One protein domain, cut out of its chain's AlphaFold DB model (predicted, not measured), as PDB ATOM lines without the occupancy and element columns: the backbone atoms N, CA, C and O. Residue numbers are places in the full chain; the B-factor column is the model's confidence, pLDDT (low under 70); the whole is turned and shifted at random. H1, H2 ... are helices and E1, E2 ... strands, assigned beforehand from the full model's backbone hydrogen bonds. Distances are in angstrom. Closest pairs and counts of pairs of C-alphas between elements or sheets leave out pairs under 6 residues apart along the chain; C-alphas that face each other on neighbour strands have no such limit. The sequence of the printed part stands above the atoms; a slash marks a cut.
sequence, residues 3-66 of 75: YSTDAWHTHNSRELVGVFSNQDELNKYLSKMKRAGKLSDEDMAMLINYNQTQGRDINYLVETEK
ATOM      1  N   TYR A   3     -21.517 -35.455  23.176       97.25
ATOM      2  CA  TYR A   3     -20.354 -34.680  22.775       97.25
ATOM      3  C   TYR A   3     -19.637 -35.371  21.623       97.25
ATOM      4  O   TYR A   3     -19.664 -36.598  21.536       97.25
ATOM      5  N   SER A   4     -18.986 -34.592  20.764       96.62
ATOM      6  CA  SER A   4     -17.896 -35.066  19.916       96.62
ATOM      7  C   SER A   4     -16.565 -34.745  20.579       96.62
ATOM      8  O   SER A   4     -16.455 -33.739  21.280       96.62
ATOM      9  N   THR A   5     -15.570 -35.600  20.380       95.38
ATOM     10  CA  THR A   5     -14.258 -35.484  21.021       95.38
ATOM     11  C   THR A   5     -13.146 -35.955  20.092       95.38
ATOM     12  O   THR A   5     -13.385 -36.649  19.098       95.38
ATOM     13  N   ASP A   6     -11.910 -35.639  20.472       92.19
ATOM     14  CA  ASP A   6     -10.725 -36.238  19.868       92.19
ATOM     15  C   ASP A   6     -10.571 -37.742  20.204       92.19
ATOM     16  O   ASP A   6     -11.386 -38.355  20.908       92.19
ATOM     17  N   ALA A   7      -9.494 -38.345  19.689       88.94
ATOM     18  CA  ALA A   7      -9.123 -39.747  19.893       88.94
ATOM     19  C   ALA A   7      -8.933 -40.158  21.369       88.94
ATOM     20  O   ALA A   7      -9.001 -41.343  21.699       88.94
ATOM     21  N   TRP A   8      -8.678 -39.189  22.249       88.00
ATOM     22  CA  TRP A   8      -8.326 -39.398  23.652       88.00
ATOM     23  C   TRP A   8      -9.415 -38.915  24.610       88.00
ATOM     24  O   TRP A   8      -9.218 -38.962  25.824       88.00
ATOM     25  N   HIS A   9     -10.548 -38.452  24.077       87.31
ATOM     26  CA  HIS A   9     -11.640 -37.849  24.838       87.31
ATOM     27  C   HIS A   9     -11.166 -36.707  25.746       87.31
ATOM     28  O   HIS A   9     -11.696 -36.523  26.848       87.31
ATOM     29  N   THR A  10     -10.155 -35.938  25.315       86.88
ATOM     30  CA  THR A  10      -9.617 -34.864  26.159       86.88
ATOM     31  C   THR A  10     -10.720 -33.867  26.483       86.88
ATOM     32  O   THR A  10     -11.515 -33.500  25.618       86.88
ATOM     33  N   HIS A  11     -10.787 -33.409  27.736       86.19
ATOM     34  CA  HIS A  11     -11.890 -32.556  28.181       86.19
ATOM     35  C   HIS A  11     -12.032 -31.283  27.328       86.19
ATOM     36  O   HIS A  11     -13.143 -30.899  26.979       86.19
ATOM     37  N   ASN A  12     -10.907 -30.689  26.921       90.06
ATOM     38  CA  ASN A  12     -10.881 -29.479  26.095       90.06
ATOM     39  C   ASN A  12     -11.275 -29.718  24.627       90.06
ATOM     40  O   ASN A  12     -11.538 -28.749  23.924       90.06
ATOM     41  N   SER A  13     -11.308 -30.970  24.159       90.12
ATOM     42  CA  SER A  13     -11.766 -31.318  22.803       90.12
ATOM     43  C   SER A  13     -13.273 -31.549  22.711       90.12
ATOM     44  O   SER A  13     -13.788 -31.799  21.625       90.12
ATOM     45  N   ARG A  14     -13.982 -31.519  23.847       94.12
ATOM     46  CA  ARG A  14     -15.411 -31.821  23.893       94.12
ATOM     47  C   ARG A  14     -16.209 -30.693  23.258       94.12
ATOM     48  O   ARG A  14     -16.267 -29.584  23.782       94.12
ATOM     49  N   GLU A  15     -16.914 -31.023  22.190       96.38
ATOM     50  CA  GLU A  15     -17.881 -30.137  21.555       96.38
ATOM     51  C   GLU A  15     -19.291 -30.696  21.739       96.38
ATOM     52  O   GLU A  15     -19.546 -31.878  21.502       96.38
ATOM     53  N   LEU A  16     -20.226 -29.862  22.204       96.00
ATOM     54  CA  LEU A  16     -21.604 -30.288  22.439       96.00
ATOM     55  C   LEU A  16     -22.320 -30.518  21.103       96.00
ATOM     56  O   LEU A  16     -22.594 -29.576  20.363       96.00
ATOM     57  N   VAL A  17     -22.698 -31.768  20.844       96.69
ATOM     58  CA  VAL A  17     -23.488 -32.158  19.668       96.69
ATOM     59  C   VAL A  17     -24.980 -31.996  19.947       96.69
ATOM     60  O   VAL A  17     -25.741 -31.575  19.076       96.69
ATOM     61  N   GLY A  18     -25.421 -32.334  21.162       95.56
ATOM     62  CA  GLY A  18     -26.828 -32.219  21.525       95.56
ATOM     63  C   GLY A  18     -27.147 -32.513  22.986       95.56
ATOM     64  O   GLY A  18     -26.476 -33.293  23.668       95.56
ATOM     65  N   VAL A  19     -28.233 -31.903  23.458       95.19
ATOM     66  CA  VAL A  19     -28.837 -32.179  24.765       95.19
ATOM     67  C   VAL A  19     -30.137 -32.937  24.538       95.19
ATOM     68  O   VAL A  19     -30.974 -32.524  23.739       95.19
ATOM     69  N   PHE A  20     -30.303 -34.044  25.254       94.25
ATOM     70  CA  PHE A  20     -31.467 -34.917  25.151       94.25
ATOM     71  C   PHE A  20     -32.113 -35.023  26.525       94.25
ATOM     72  O   PHE A  20     -31.410 -35.166  27.527       94.25
ATOM     73  N   SER A  21     -33.440 -34.927  26.566       90.25
ATOM     74  CA  SER A  21     -34.221 -34.984  27.806       90.25
ATOM     75  C   SER A  21     -34.265 -36.383  28.417       90.25
ATOM     76  O   SER A  21     -34.486 -36.519  29.617       90.25
ATOM     77  N   ASN A  22     -34.075 -37.420  27.601       92.12
ATOM     78  CA  ASN A  22     -34.064 -38.815  28.016       92.12
ATOM     79  C   ASN A  22     -33.269 -39.680  27.021       92.12
ATOM     80  O   ASN A  22     -32.837 -39.214  25.960       92.12
ATOM     81  N   GLN A  23     -33.098 -40.953  27.379       92.62
ATOM     82  CA  GLN A  23     -32.357 -41.927  26.580       92.62
ATOM     83  C   GLN A  23     -33.039 -42.247  25.240       92.62
ATOM     84  O   GLN A  23     -32.346 -42.468  24.250       92.62
ATOM     85  N   ASP A  24     -34.372 -42.238  25.166       95.62
ATOM     86  CA  ASP A  24     -35.096 -42.569  23.930       95.62
ATOM     87  C   ASP A  24     -34.854 -41.529  22.833       95.62
ATOM     88  O   ASP A  24     -34.630 -41.881  21.672       95.62
ATOM     89  N   GLU A  25     -34.844 -40.245  23.191       96.69
ATOM     90  CA  GLU A  25     -34.523 -39.166  22.255       96.69
ATOM     91  C   GLU A  25     -33.063 -39.232  21.787       96.69
ATOM     92  O   GLU A  25     -32.789 -39.060  20.595       96.69
ATOM     93  N   LEU A  26     -32.135 -39.579  22.686       96.75
ATOM     94  CA  LEU A  26     -30.744 -39.852  22.316       96.75
ATOM     95  C   LEU A  26     -30.655 -41.036  21.339       96.75
ATOM     96  O   LEU A  26     -30.047 -40.915  20.275       96.75
ATOM     97  N   ASN A  27     -31.319 -42.154  21.629       96.19
ATOM     98  CA  ASN A  27     -31.307 -43.349  20.782       96.19
ATOM     99  C   ASN A  27     -31.885 -43.072  19.383       96.19
ATOM    100  O   ASN A  27     -31.345 -43.547  18.375       96.19
ATOM    101  N   LYS A  28     -32.950 -42.263  19.288       97.50
ATOM    102  CA  LYS A  28     -33.512 -41.811  18.003       97.50
ATOM    103  C   LYS A  28     -32.503 -40.985  17.210       97.50
ATOM    104  O   LYS A  28     -32.423 -41.140  15.987       97.50
ATOM    105  N   TYR A  29     -31.742 -40.118  17.876       97.94
ATOM    106  CA  TYR A  29     -30.697 -39.316  17.245       97.94
ATOM    107  C   TYR A  29     -29.524 -40.175  16.758       97.94
ATOM    108  O   TYR A  29     -29.170 -40.101  15.580       97.94
ATOM    109  N   LEU A  30     -28.996 -41.069  17.599       97.56
ATOM    110  CA  LEU A  30     -27.923 -42.000  17.221       97.56
ATOM    111  C   LEU A  30     -28.341 -42.896  16.043       97.56
ATOM    112  O   LEU A  30     -27.594 -43.070  15.082       97.56
ATOM    113  N   SER A  31     -29.593 -43.363  16.029       97.62
ATOM    114  CA  SER A  31     -30.144 -44.119  14.895       97.62
ATOM    115  C   SER A  31     -30.184 -43.306  13.594       97.62
ATOM    116  O   SER A  31     -29.979 -43.861  12.514       97.62
ATOM    117  N   LYS A  32     -30.443 -41.991  13.660       98.12
ATOM    118  CA  LYS A  32     -30.362 -41.100  12.487       98.12
ATOM    119  C   LYS A  32     -28.917 -40.942  12.016       98.12
ATOM    120  O   LYS A  32     -28.683 -41.002  10.814       98.12
ATOM    121  N   MET A  33     -27.963 -40.790  12.935       97.06
ATOM    122  CA  MET A  33     -26.538 -40.719  12.598       97.06
ATOM    123  C   MET A  33     -26.055 -41.994  11.907       97.06
ATOM    124  O   MET A  33     -25.394 -41.905  10.874       97.06
ATOM    125  N   LYS A  34     -26.456 -43.165  12.414       97.38
ATOM    126  CA  LYS A  34     -26.190 -44.459  11.780       97.38
ATOM    127  C   LYS A  34     -26.738 -44.518  10.355       97.38
ATOM    128  O   LYS A  34     -26.000 -44.806   9.422       97.38
ATOM    129  N   ARG A  35     -28.019 -44.176  10.157       98.00
ATOM    130  CA  ARG A  35     -28.637 -44.142   8.814       98.00
ATOM    131  C   ARG A  35     -27.959 -43.156   7.860       98.00
ATOM    132  O   ARG A  35     -27.999 -43.366   6.657       98.00
ATOM    133  N   ALA A  36     -27.350 -42.098   8.391       97.44
ATOM    134  CA  ALA A  36     -26.580 -41.123   7.626       97.44
ATOM    135  C   ALA A  36     -25.115 -41.544   7.382       97.44
ATOM    136  O   ALA A  36     -24.338 -40.736   6.883       97.44
ATOM    137  N   GLY A  37     -24.714 -42.762   7.771       95.00
ATOM    138  CA  GLY A  37     -23.346 -43.266   7.611       95.00
ATOM    139  C   GLY A  37     -22.327 -42.661   8.579       95.00
ATOM    140  O   GLY A  37     -21.130 -42.866   8.413       95.00
ATOM    141  N   LYS A  38     -22.773 -41.912   9.598       95.06
ATOM    142  CA  LYS A  38     -21.885 -41.276  10.586       95.06
ATOM    143  C   LYS A  38     -21.476 -42.203  11.729       95.06
ATOM    144  O   LYS A  38     -20.539 -41.869  12.447       95.06
ATOM    145  N   LEU A  39     -22.199 -43.308  11.917       96.56
ATOM    146  CA  LEU A  39     -21.929 -44.346  12.914       96.56
ATOM    147  C   LEU A  39     -22.057 -45.719  12.248       96.56
ATOM    148  O   LEU A  39     -22.998 -45.949  11.486       96.56
ATOM    149  N   SER A  40     -21.127 -46.614  12.554       96.38
ATOM    150  CA  SER A  40     -21.147 -48.029  12.202       96.38
ATOM    151  C   SER A  40     -21.963 -48.841  13.217       96.38
ATOM    152  O   SER A  40     -22.430 -48.328  14.238       96.38
ATOM    153  N   ASP A  41     -22.143 -50.134  12.945       96.69
ATOM    154  CA  ASP A  41     -22.726 -51.067  13.916       96.69
ATOM    155  C   ASP A  41     -21.873 -51.189  15.185       96.69
ATOM    156  O   ASP A  41     -22.413 -51.238  16.290       96.69
ATOM    157  N   GLU A  42     -20.550 -51.176  15.028       96.62
ATOM    158  CA  GLU A  42     -19.600 -51.227  16.136       96.62
ATOM    159  C   GLU A  42     -19.682 -49.964  16.996       96.62
ATOM    160  O   GLU A  42     -19.764 -50.066  18.216       96.62
ATOM    161  N   ASP A  43     -19.776 -48.781  16.382       96.94
ATOM    162  CA  ASP A  43     -19.952 -47.531  17.127       96.94
ATOM    163  C   ASP A  43     -21.225 -47.548  17.967       96.94
ATOM    164  O   ASP A  43     -21.228 -47.118  19.120       96.94
ATOM    165  N   MET A  44     -22.317 -48.058  17.395       97.56
ATOM    166  CA  MET A  44     -23.581 -48.189  18.111       97.56
ATOM    167  C   MET A  44     -23.447 -49.152  19.291       97.56
ATOM    168  O   MET A  44     -23.930 -48.840  20.377       97.56
ATOM    169  N   ALA A  45     -22.772 -50.288  19.106       96.81
ATOM    170  CA  ALA A  45     -22.502 -51.227  20.190       96.81
ATOM    171  C   ALA A  45     -21.631 -50.593  21.288       96.81
ATOM    172  O   ALA A  45     -21.927 -50.756  22.472       96.81
ATOM    173  N   MET A  46     -20.600 -49.827  20.921       97.38
ATOM    174  CA  MET A  46     -19.755 -49.125  21.887       97.38
ATOM    175  C   MET A  46     -20.533 -48.051  22.656       97.38
ATOM    176  O   MET A  46     -20.440 -47.989  23.879       97.38
ATOM    177  N   LEU A  47     -21.369 -47.260  21.979       96.94
ATOM    178  CA  LEU A  47     -22.211 -46.254  22.629       96.94
ATOM    179  C   LEU A  47     -23.213 -46.882  23.604       96.94
ATOM    180  O   LEU A  47     -23.435 -46.330  24.675       96.94
ATOM    181  N   ILE A  48     -23.783 -48.041  23.266       94.44
ATOM    182  CA  ILE A  48     -24.716 -48.762  24.144       94.44
ATOM    183  C   ILE A  48     -24.003 -49.327  25.380       94.44
ATOM    184  O   ILE A  48     -24.535 -49.242  26.483       94.44
ATOM    185  N   ASN A  49     -22.815 -49.907  25.205       95.88
ATOM    186  CA  ASN A  49     -22.128 -50.633  26.277       95.88
ATOM    187  C   ASN A  49     -21.226 -49.742  27.140       95.88
ATOM    188  O   ASN A  49     -21.027 -50.025  28.320       95.88
ATOM    189  N   TYR A  50     -20.666 -48.685  26.556       96.56
ATOM    190  CA  TYR A  50     -19.602 -47.880  27.159       96.56
ATOM    191  C   TYR A  50     -19.886 -46.379  27.141       96.56
ATOM    192  O   TYR A  50     -19.051 -45.612  27.611       96.56
ATOM    193  N   ASN A  51     -21.035 -45.947  26.609       96.69
ATOM    194  CA  ASN A  51     -21.389 -44.535  26.448       96.69
ATOM    195  C   ASN A  51     -20.389 -43.729  25.605       96.69
ATOM    196  O   ASN A  51     -20.403 -42.504  25.646       96.69
ATOM    197  N   GLN A  52     -19.533 -44.377  24.816       97.38
ATOM    198  CA  GLN A  52     -18.564 -43.688  23.970       97.38
ATOM    199  C   GLN A  52     -18.196 -44.515  22.746       97.38
ATOM    200  O   GLN A  52     -18.358 -45.731  22.758       97.38
ATOM    201  N   THR A  53     -17.663 -43.875  21.710       97.31
ATOM    202  CA  THR A  53     -16.938 -44.556  20.626       97.31
ATOM    203  C   THR A  53     -15.429 -44.442  20.838       97.31
ATOM    204  O   THR A  53     -14.970 -43.572  21.577       97.31
ATOM    205  N   GLN A  54     -14.651 -45.280  20.153       94.50
ATOM    206  CA  GLN A  54     -13.190 -45.207  20.157       94.50
ATOM    207  C   GLN A  54     -12.617 -45.574  18.783       94.50
ATOM    208  O   GLN A  54     -13.252 -46.296  18.020       94.50
ATOM    209  N   GLY A  55     -11.410 -45.088  18.473       87.38
ATOM    210  CA  GLY A  55     -10.683 -45.467  17.253       87.38
ATOM    211  C   GLY A  55     -11.130 -44.739  15.981       87.38
ATOM    212  O   GLY A  55     -10.836 -45.199  14.881       87.38
ATOM    213  N   ARG A  56     -11.838 -43.614  16.122       87.88
ATOM    214  CA  ARG A  56     -12.310 -42.764  15.021       87.88
ATOM    215  C   ARG A  56     -11.505 -41.469  14.936       87.88
ATOM    216  O   ARG A  56     -10.951 -41.028  15.942       87.88
ATOM    217  N   ASP A  57     -11.572 -40.804  13.783       86.25
ATOM    218  CA  ASP A  57     -11.108 -39.415  13.639       86.25
ATOM    219  C   ASP A  57     -11.901 -38.459  14.548       86.25
ATOM    220  O   ASP A  57     -11.345 -37.522  15.114       86.25
ATOM    221  N   ILE A  58     -13.205 -38.722  14.705       89.81
ATOM    222  CA  ILE A  58     -14.110 -38.014  15.618       89.81
ATOM    223  C   ILE A  58     -14.845 -39.058  16.454       89.81
ATOM    224  O   ILE A  58     -15.628 -39.850  15.911       89.81
ATOM    225  N   ASN A  59     -14.614 -39.039  17.767       96.12
ATOM    226  CA  ASN A  59     -15.337 -39.887  18.705       96.12
ATOM    227  C   ASN A  59     -16.551 -39.178  19.285       96.12
ATOM    228  O   ASN A  59     -16.673 -37.957  19.217       96.12
ATOM    229  N   TYR A  60     -17.450 -39.968  19.858       97.44
ATOM    230  CA  TYR A  60     -18.621 -39.481  20.562       97.44
ATOM    231  C   TYR A  60     -18.617 -39.968  22.001       97.44
ATOM    232  O   TYR A  60     -18.218 -41.101  22.264       97.44
ATOM    233  N   LEU A  61     -19.105 -39.123  22.904       97.00
ATOM    234  CA  LEU A  61     -19.224 -39.395  24.330       97.00
ATOM    235  C   LEU A  61     -20.618 -38.993  24.817       97.00
ATOM    236  O   LEU A  61     -21.092 -37.885  24.556       97.00
ATOM    237  N   VAL A  62     -21.275 -39.895  25.536       96.88
ATOM    238  CA  VAL A  62     -22.573 -39.686  26.171       96.88
ATOM    239  C   VAL A  62     -22.358 -39.486  27.665       96.88
ATOM    240  O   VAL A  62     -21.863 -40.370  28.357       96.88
ATOM    241  N   GLU A  63     -22.788 -38.339  28.179       93.75
ATOM    242  CA  GLU A  63     -22.778 -38.051  29.616       93.75
ATOM    243  C   GLU A  63     -24.174 -37.665  30.093       93.75
ATOM    244  O   GLU A  63     -24.901 -36.917  29.429       93.75
ATOM    245  N   THR A  64     -24.559 -38.169  31.260       91.00
ATOM    246  CA  THR A  64     -25.807 -37.786  31.920       91.00
ATOM    247  C   THR A  64     -25.501 -36.728  32.960       91.00
ATOM    248  O   THR A  64     -24.788 -36.992  33.922       91.00
ATOM    249  N   GLU A  65     -26.089 -35.551  32.787       85.12
ATOM    250  CA  GLU A  65     -25.910 -34.421  33.689       85.12
ATOM    251  C   GLU A  65     -27.242 -34.041  34.326       85.12
ATOM    252  O   GLU A  65     -28.279 -33.977  33.657       85.12
ATOM    253  N   LYS A  66     -27.214 -33.758  35.630       79.62
ATOM    254  CA  LYS A  66     -28.379 -33.218  36.332       79.62
ATOM    255  C   LYS A  66     -28.492 -31.729  36.033       79.62
ATOM    256  O   LYS A  66     -27.631 -30.939  36.412       79.62
TER     257      LYS A  66
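AT A GLANCE: This is residues 3 to 66 of the 75 residues of an uncharacterized protein of Bacteroides graminisolvens DSM 19988 = JCM 15093 (UniProt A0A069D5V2). A small antiparallel sheet of three short strands has H2 grazing it at its E3 edge, with H1 next to H2, the two helices running opposite ways. The printed part has 64 residues with two named helices and three named strands, in the order E1 E2 H1 H2 E3, of mixed class; the sheet's order is E2 E1 E3. It is compact, with a radius of gyration of the C-alphas of 11.1 A, and rounded, spanning 29 by 27 by 20 A.

HOW THE PARTS SIT: The inner strand E1, residues 3 to 5, is antiparallel to edge strand E3, residues 59 to 62, at 146 degrees; N 3 and O 61 are within hydrogen-bond range at 2.8 A. E1 and the other edge strand, E2, residues 15 to 18, form an antiparallel hairpin at 149 degrees, with N 4 and O 15 at 2.9 A. H2, residues 41 to 50, is on the sheet but only grazes it with residues 43 to 50; its closest C-alphas to E3, Leu 47 and Val 62, are 7.5 A apart. H1, residues 23 to 35, is not on the sheet and is apart from E1 and E3. H1 and H2 form a helical hairpin, running opposite ways at a shallow tilt of 23 degrees. They only just touch, with 3 pairs of C-alphas within 8 A, H1 with residues 30 to 34 alone; the closest are those of Leu 30 and Met 44, 7.6 A. E2, H1 H2 and E3 form a split strand-helix-strand unit, two strands running the same way with helices between them in the chain and E1 between them in the sheet; its crossover is right-handed. In H1 and H2 every O i to N i+4 pair is within hydrogen-bond range.

IN THESE COORDINATES: E1 begins at C-alpha 3 (-20.354, -34.680, 22.775) and is 6.4 A long; E2 measures 9.2 A. H1 is 18.3 A long from C-alpha 23 (-32.357, -41.927, 26.580), and H2 14.0 A. E3, 10.4 A, ends at C-alpha 62 (-22.573, -39.686, 26.171).

THE WHOLE: The C-alphas farthest apart, Gly 37 and Lys 66, are 30.8 A apart. The printed part has no cut and no long link. Its mean pLDDT is 94.2, and no printed residue is under 70.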